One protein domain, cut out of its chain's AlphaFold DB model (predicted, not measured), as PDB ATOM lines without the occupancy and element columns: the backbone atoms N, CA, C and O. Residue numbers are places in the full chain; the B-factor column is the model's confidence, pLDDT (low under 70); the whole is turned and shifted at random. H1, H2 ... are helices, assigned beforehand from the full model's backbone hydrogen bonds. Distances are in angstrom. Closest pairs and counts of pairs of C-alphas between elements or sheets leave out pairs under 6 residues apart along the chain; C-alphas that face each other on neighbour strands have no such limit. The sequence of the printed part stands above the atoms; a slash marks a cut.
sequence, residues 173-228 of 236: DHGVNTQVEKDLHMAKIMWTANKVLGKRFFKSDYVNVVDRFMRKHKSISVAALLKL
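Overview. This is residues 173 to 228 of the 236 residues of an uncharacterized protein of Prevotella buccalis ATCC 35310 (UniProt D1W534). One long helix, H1, is the backbone of this small fold; H2 crosses it near its middle at a steep angle, and the short H3 packs on H1 near its middle too. Residues 174 to 179, ahead of H1 and including its first residue, stick out at one end. The printed part has 56 residues with three named helices, H1, H2 and H3 in chain order, and no named strand. It is all helix and compact, with a radius of gyration of the C-alphas of 11.4 A and spans of 34 by 24 by 17 A.

Along the chain. H1, residues 179 to 197, is 26.4 A long and begins at C-alpha 179 (46.196, 50.199, -35.905). H2, residues 205 to 216, is 16.7 A long. H3, residues 222 to 226, ends at C-alpha 226 (33.140, 40.433, -29.276).

Arrangement. H1 touches H2 with residues 183 to 191 alone; the closest C-alphas, of Ala 187 and Val 207, are 4.7 A apart. Their lines stand at a steep tilt of 66 degrees, the same way. H1 touches H3 with residues 188 to 192 alone, the closest C-alphas being those of Lys 188 and Leu 226, 6.3 A apart. H2 and H3 are only just apart, at 8.2 A between closest C-alphas. In H1, H2 and H3 every O i to N i+4 pair is within hydrogen-bond range.

Size, cuts and confidence. The C-alphas farthest apart, of Gly 175 and Gly 198, are 34.8 A from each other. The printed part has no cut. The link from H1 to H2 is short and that from H2 to H3 tight. Residues 215 to 221 stand free. The pLDDT is under 70 at residues 174 to 175.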
ATOM      1  N   ASP A 173      42.542  38.597 -39.685       71.44
ATOM      2  CA  ASP A 173      43.577  39.359 -40.373       71.44
ATOM      3  C   ASP A 173      43.505  39.115 -41.882       71.44
ATOM      4  O   ASP A 173      44.115  38.195 -42.422       71.44
ATOM      5  N   HIS A 174      42.744  39.965 -42.571       68.75
ATOM      6  CA  HIS A 174      42.694  39.991 -44.038       68.75
ATOM      7  C   HIS A 174      43.845  40.813 -44.653       68.75
ATOM      8  O   HIS A 174      43.826  41.096 -45.849       68.75
ATOM      9  N   GLY A 175      44.836  41.242 -43.856       63.72
ATOM     10  CA  GLY A 175      45.976  42.051 -44.307       63.72
ATOM     11  C   GLY A 175      45.680  43.546 -44.484       63.72
ATOM     12  O   GLY A 175      46.489  44.262 -45.073       63.72
ATOM     13  N   VAL A 176      44.528  44.027 -43.995       70.62
ATOM     14  CA  VAL A 176      44.024  45.402 -44.225       70.62
ATOM     15  C   VAL A 176      43.721  46.159 -42.919       70.62
ATOM     16  O   VAL A 176      43.464  47.360 -42.950       70.62
ATOM     17  N   ASN A 177      43.802  45.502 -41.757       81.62
ATOM     18  CA  ASN A 177      43.405  46.105 -40.483       81.62
ATOM     19  C   ASN A 177      44.359  47.229 -40.044       81.62
ATOM     20  O   ASN A 177      45.560  47.017 -39.835       81.62
ATOM     21  N   THR A 178      43.806  48.419 -39.832       90.38
ATOM     22  CA  THR A 178      44.505  49.595 -39.305       90.38
ATOM     23  C   THR A 178      44.876  49.422 -37.827       90.38
ATOM     24  O   THR A 178      44.295  48.611 -37.104       90.38
ATOM     25  N   GLN A 179      45.830  50.221 -37.330       91.44
ATOM     26  CA  GLN A 179      46.196  50.199 -35.905       91.44
ATOM     27  C   GLN A 179      45.005  50.542 -34.996       91.44
ATOM     28  O   GLN A 179      44.829  49.913 -33.960       91.44
ATOM     29  N   VAL A 180      44.149  51.480 -35.416       93.19
ATOM     30  CA  VAL A 180      42.941  51.871 -34.673       93.19
ATOM     31  C   VAL A 180      41.975  50.693 -34.527       93.19
ATOM     32  O   VAL A 180      41.422  50.478 -33.453       93.19
ATOM     33  N   GLU A 181      41.792  49.894 -35.578       93.88
ATOM     34  CA  GLU A 181      40.933  48.704 -35.527       93.88
ATOM     35  C   GLU A 181      41.512  47.625 -34.612       93.88
ATOM     36  O   GLU A 181      40.767  47.004 -33.853       93.88
ATOM     37  N   LYS A 182      42.839  47.445 -34.610       94.00
ATOM     38  CA  LYS A 182      43.529  46.553 -33.663       94.00
ATOM     39  C   LYS A 182      43.345  47.026 -32.218       94.00
ATOM     40  O   LYS A 182      43.014  46.221 -31.345       94.00
ATOM     41  N   ASP A 183      43.481  48.326 -31.968       95.69
ATOM     42  CA  ASP A 183      43.292  48.914 -30.640       95.69
ATOM     43  C   ASP A 183      41.832  48.797 -30.168       95.69
ATOM     44  O   ASP A 183      41.572  48.483 -29.004       95.69
ATOM     45  N   LEU A 184      40.863  48.988 -31.071       96.88
ATOM     46  CA  LEU A 184      39.441  48.779 -30.793       96.88
ATOM     47  C   LEU A 184      39.124  47.304 -30.539       96.88
ATOM     48  O   LEU A 184      38.372  46.999 -29.611       96.88
ATOM     49  N   HIS A 185      39.706  46.383 -31.310       97.12
ATOM     50  CA  HIS A 185      39.571  44.949 -31.070       97.12
ATOM     51  C   HIS A 185      40.039  44.594 -29.660       97.12
ATOM     52  O   HIS A 185      39.273  44.033 -28.870       97.12
ATOM     53  N   MET A 186      41.248  45.028 -29.307       97.50
ATOM     54  CA  MET A 186      41.805  44.826 -27.977       97.50
ATOM     55  C   MET A 186      40.942  45.476 -26.888       97.50
ATOM     56  O   MET A 186      40.695  44.885 -25.836       97.50
ATOM     57  N   ALA A 187      40.406  46.670 -27.145       98.12
ATOM     58  CA  ALA A 187      39.541  47.366 -26.205       98.12
ATOM     59  C   ALA A 187      38.234  46.620 -25.916       98.12
ATOM     60  O   ALA A 187      37.779  46.642 -24.771       98.12
ATOM     61  N   LYS A 188      37.638  45.923 -26.895       98.06
ATOM     62  CA  LYS A 188      36.463  45.063 -26.651       98.06
ATOM     63  C   LYS A 188      36.789  43.926 -25.683       98.06
ATOM     64  O   LYS A 188      35.994  43.633 -24.783       98.06
ATOM     65  N   ILE A 189      37.961  43.313 -25.856       98.44
ATOM     66  CA  ILE A 189      38.453  42.228 -25.005       98.44
ATOM     67  C   ILE A 189      38.705  42.749 -23.588       98.44
ATOM     68  O   ILE A 189      38.116  42.249 -22.631       98.44
ATOM     69  N   MET A 190      39.482  43.825 -23.454       98.62
ATOM     70  CA  MET A 190      39.780  44.473 -22.174       98.62
ATOM     71  C   MET A 190      38.522  44.981 -21.453       98.62
ATOM     72  O   MET A 190      38.403  44.854 -20.233       98.62
ATOM     73  N   TRP A 191      37.549  45.536 -22.184       98.62
ATOM     74  CA  TRP A 191      36.264  45.953 -21.616       98.62
ATOM     75  C   TRP A 191      35.479  44.753 -21.074       98.62
ATOM     76  O   TRP A 191      34.922  44.814 -19.975       98.62
ATOM     77  N   THR A 192      35.480  43.635 -21.805       98.62
ATOM     78  CA  THR A 192      34.843  42.391 -21.357       98.62
ATOM     79  C   THR A 192      35.544  41.819 -20.124       98.62
ATOM     80  O   THR A 192      34.865  41.461 -19.160       98.62
ATOM     81  N   ALA A 193      36.880  41.821 -20.103       98.62
ATOM     82  CA  ALA A 193      37.676  41.429 -18.945       98.62
ATOM     83  C   ALA A 193      37.330  42.286 -17.715       98.62
ATOM     84  O   ALA A 193      36.964  41.745 -16.674       98.62
ATOM     85  N   ASN A 194      37.301  43.618 -17.845       98.69
ATOM     86  CA  ASN A 194      36.861  44.525 -16.775       98.69
ATOM     87  C   ASN A 194      35.457  44.184 -16.253       98.69
ATOM     88  O   ASN A 194      35.208  44.214 -15.044       98.69
ATOM     89  N   LYS A 195      34.528  43.837 -17.154       98.25
ATOM     90  CA  LYS A 195      33.149  43.487 -16.793       98.25
ATOM     91  C   LYS A 195      33.076  42.232 -15.925       98.25
ATOM     92  O   LYS A 195      32.316  42.221 -14.956       98.25
ATOM     93  N   VAL A 196      33.856  41.192 -16.230       98.50
ATOM     94  CA  VAL A 196      33.878  39.957 -15.421       98.50
ATOM     95  C   VAL A 196      34.744  40.080 -14.171       98.50
ATOM     96  O   VAL A 196      34.372  39.556 -13.121       98.50
ATOM     97  N   LEU A 197      35.817  40.868 -14.216       98.19
ATOM     98  CA  LEU A 197      36.590  41.238 -13.028       98.19
ATOM     99  C   LEU A 197      35.742  42.066 -12.047       98.19
ATOM    100  O   LEU A 197      35.920  41.973 -10.837       98.19
ATOM    101  N   GLY A 198      34.767  42.837 -12.542       97.62
ATOM    102  CA  GLY A 198      33.941  43.728 -11.720       97.62
ATOM    103  C   GLY A 198      34.679  44.991 -11.265       97.62
ATOM    104  O   GLY A 198      34.210  45.690 -10.370       97.62
ATOM    105  N   LYS A 199      35.826  45.290 -11.882       96.25
ATOM    106  CA  LYS A 199      36.665  46.466 -11.632       96.25
ATOM    107  C   LYS A 199      37.191  46.999 -12.960       96.25
ATOM    108  O   LYS A 199      37.357  46.256 -13.925       96.25
ATOM    109  N   ARG A 200      37.473  48.299 -13.014       95.94
ATOM    110  CA  ARG A 200      38.074  48.942 -14.188       95.94
ATOM    111  C   ARG A 200      39.596  48.784 -14.146       95.94
ATOM    112  O   ARG A 200      40.303  49.740 -13.830       95.94
ATOM    113  N   PHE A 201      40.053  47.560 -14.393       97.88
ATOM    114  CA  PHE A 201      41.460  47.165 -14.367       97.88
ATOM    115  C   PHE A 201      42.209  47.740 -15.576       97.88
ATOM    116  O   PHE A 201      43.061  48.611 -15.418       97.88
ATOM    117  N   PHE A 202      41.789  47.371 -16.788       97.50
ATOM    118  CA  PHE A 202      42.335  47.903 -18.034       97.50
ATOM    119  C   PHE A 202      41.753  49.283 -18.346       97.50
ATOM    120  O   PHE A 202      40.531  49.481 -18.327       97.50
ATOM    121  N   LYS A 203      42.623  50.252 -18.638       95.88
ATOM    122  CA  LYS A 203      42.245  51.648 -18.875       95.88
ATOM    123  C   LYS A 203      42.909  52.150 -20.153       95.88
ATOM    124  O   LYS A 203      44.125  52.254 -20.216       95.88
ATOM    125  N   SER A 204      42.095  52.502 -21.138       95.50
ATOM    126  CA  SER A 204      42.522  53.211 -22.344       95.50
ATOM    127  C   SER A 204      41.361  54.035 -22.900       95.50
ATOM    128  O   SER A 204      40.200  53.824 -22.520       95.50
ATOM    129  N   ASP A 205      41.661  54.956 -23.811       96.94
ATOM    130  CA  ASP A 205      40.633  55.736 -24.501       96.94
ATOM    131  C   ASP A 205      39.725  54.848 -25.350       96.94
ATOM    132  O   ASP A 205      38.505  55.006 -25.311       96.94
ATOM    133  N   TYR A 206      40.268  53.813 -25.988       97.75
ATOM    134  CA  TYR A 206      39.469  52.840 -26.729       97.75
ATOM    135  C   TYR A 206      38.550  52.005 -25.826       97.75
ATOM    136  O   TYR A 206      37.397  51.761 -26.183       97.75
ATOM    137  N   VAL A 207      38.977  51.637 -24.609       98.19
ATOM    138  CA  VAL A 207      38.073  50.993 -23.631       98.19
ATOM    139  C   VAL A 207      36.926  51.940 -23.248       98.19
ATOM    140  O   VAL A 207      35.795  51.486 -23.069       98.19
ATOM    141  N   ASN A 208      37.173  53.256 -23.175       98.00
ATOM    142  CA  ASN A 208      36.110  54.249 -22.973       98.00
ATOM    143  C   ASN A 208      35.161  54.339 -24.175       98.00
ATOM    144  O   ASN A 208      33.953  54.471 -23.976       98.00
ATOM    145  N   VAL A 209      35.685  54.275 -25.403       98.06
ATOM    146  CA  VAL A 209      34.884  54.249 -26.638       98.06
ATOM    147  C   VAL A 209      33.930  53.052 -26.622       98.06
ATOM    148  O   VAL A 209      32.720  53.230 -26.780       98.06
ATOM    149  N   VAL A 210      34.441  51.851 -26.333       98.00
ATOM    150  CA  VAL A 210      33.630  50.626 -26.223       98.00
ATOM    151  C   VAL A 210      32.587  50.741 -25.107       98.00
ATOM    152  O   VAL A 210      31.427  50.374 -25.303       98.00
ATOM    153  N   ASP A 211      32.951  51.302 -23.950       97.81
ATOM    154  CA  ASP A 211      32.006  51.505 -22.849       97.81
ATOM    155  C   ASP A 211      30.857  52.450 -23.236       97.81
ATOM    156  O   ASP A 211      29.687  52.140 -22.994       97.81
ATOM    157  N   ARG A 212      31.161  53.577 -23.899       97.75
ATOM    158  CA  ARG A 212      30.138  54.499 -24.426       97.75
ATOM    159  C   ARG A 212      29.233  53.801 -25.436       97.75
ATOM    160  O   ARG A 212      28.010  53.940 -25.345       97.75
ATOM    161  N   PHE A 213      29.816  53.032 -26.355       97.88
ATOM    162  CA  PHE A 213      29.075  52.257 -27.344       97.88
ATOM    163  C   PHE A 213      28.087  51.291 -26.672       97.88
ATOM    164  O   PHE A 213      26.892  51.338 -26.969       97.88
ATOM    165  N   MET A 214      28.533  50.489 -25.704       97.62
ATOM    166  CA  MET A 214      27.675  49.514 -25.014       97.62
ATOM    167  C   MET A 214      26.594  50.170 -24.144       97.62
ATOM    168  O   MET A 214      25.492  49.634 -24.019       97.62
ATOM    169  N   ARG A 215      26.855  51.351 -23.566       96.62
ATOM    170  CA  ARG A 215      25.833  52.115 -22.824       96.62
ATOM    171  C   ARG A 215      24.734  52.668 -23.733       96.62
ATOM    172  O   ARG A 215      23.573  52.680 -23.315       96.62
ATOM    173  N   LYS A 216      25.088  53.123 -24.942       96.94
ATOM    174  CA  LYS A 216      24.129  53.576 -25.967       96.94
ATOM    175  C   LYS A 216      23.301  52.402 -26.513       96.94
ATOM    176  O   LYS A 216      22.101  52.552 -26.721       96.94
ATOM    177  N   HIS A 217      23.906  51.222 -26.660       96.31
ATOM    178  CA  HIS A 217      23.292  50.047 -27.287       96.31
ATOM    179  C   HIS A 217      22.975  48.925 -26.283       96.31
ATOM    180  O   HIS A 217      23.525  47.828 -26.354       96.31
ATOM    181  N   LYS A 218      22.045  49.171 -25.350       93.44
ATOM    182  CA  LYS A 218      21.723  48.238 -24.245       93.44
ATOM    183  C   LYS A 218      21.221  46.850 -24.675       93.44
ATOM    184  O   LYS A 218      21.233  45.934 -23.858       93.44
ATOM    185  N   SER A 219      20.749  46.698 -25.913       94.44
ATOM    186  CA  SER A 219      20.296  45.419 -26.475       94.44
ATOM    187  C   SER A 219      21.437  44.550 -27.016       94.44
ATOM    188  O   SER A 219      21.231  43.357 -27.227       94.44
ATOM    189  N   ILE A 220      22.631  45.114 -27.236       95.88
ATOM    190  CA  ILE A 220      23.789  44.363 -27.728       95.88
ATOM    191  C   ILE A 220      24.348  43.506 -26.588       95.88
ATOM    192  O   ILE A 220      24.690  43.998 -25.510       95.88
ATOM    193  N   SER A 221      24.442  42.197 -26.828       97.19
ATOM    194  CA  SER A 221      25.061  41.258 -25.893       97.19
ATOM    195  C   SER A 221      26.588  41.349 -25.945       97.19
ATOM    196  O   SER A 221      27.171  41.818 -26.921       97.19
ATOM    197  N   VAL A 222      27.266  40.849 -24.908       97.56
ATOM    198  CA  VAL A 222      28.740  40.780 -24.901       97.56
ATOM    199  C   VAL A 222      29.249  39.879 -26.030       97.56
ATOM    200  O   VAL A 222      30.215  40.230 -26.696       97.56
ATOM    201  N   ALA A 223      28.554  38.774 -26.317       96.88
ATOM    202  CA  ALA A 223      28.881  37.909 -27.449       96.88
ATOM    203  C   ALA A 223      28.801  38.652 -28.794       96.88
ATOM    204  O   ALA A 223      29.673  38.476 -29.641       96.88
ATOM    205  N   ALA A 224      27.776  39.489 -28.987       96.44
ATOM    206  CA  ALA A 224      27.634  40.296 -30.195       96.44
ATOM    207  C   ALA A 224      28.712  41.386 -30.292       96.44
ATOM    208  O   ALA A 224      29.220  41.622 -31.381       96.44
ATOM    209  N   LEU A 225      29.103  42.004 -29.169       97.31
ATOM    210  CA  LEU A 225      30.231  42.941 -29.131       97.31
ATOM    211  C   LEU A 225      31.528  42.260 -29.577       97.31
ATOM    212  O   LEU A 225      32.201  42.763 -30.468       97.31
ATOM    213  N   LEU A 226      31.882  41.123 -28.973       96.69
ATOM    214  CA  LEU A 226      33.140  40.433 -29.276       96.69
ATOM    215  C   LEU A 226      33.224  40.031 -30.753       96.69
ATOM    216  O   LEU A 226      34.255  40.265 -31.379       96.69
ATOM    217  N   LYS A 227      32.106  39.561 -31.326       94.94
ATOM    218  CA  LYS A 227      31.972  39.203 -32.746       94.94
ATOM    219  C   LYS A 227      31.847  40.392 -33.707       94.94
ATOM    220  O   LYS A 227      31.818  40.168 -34.907       94.94
ATOM    221  N   LEU A 228      31.729  41.629 -33.218       93.19
ATOM    222  CA  LEU A 228      31.596  42.798 -34.087       93.19
ATOM    223  C   LEU A 228      32.933  43.111 -34.769       93.19
ATOM    224  O   LEU A 228      33.869  43.560 -34.113       93.19
TER     225      LEU A 228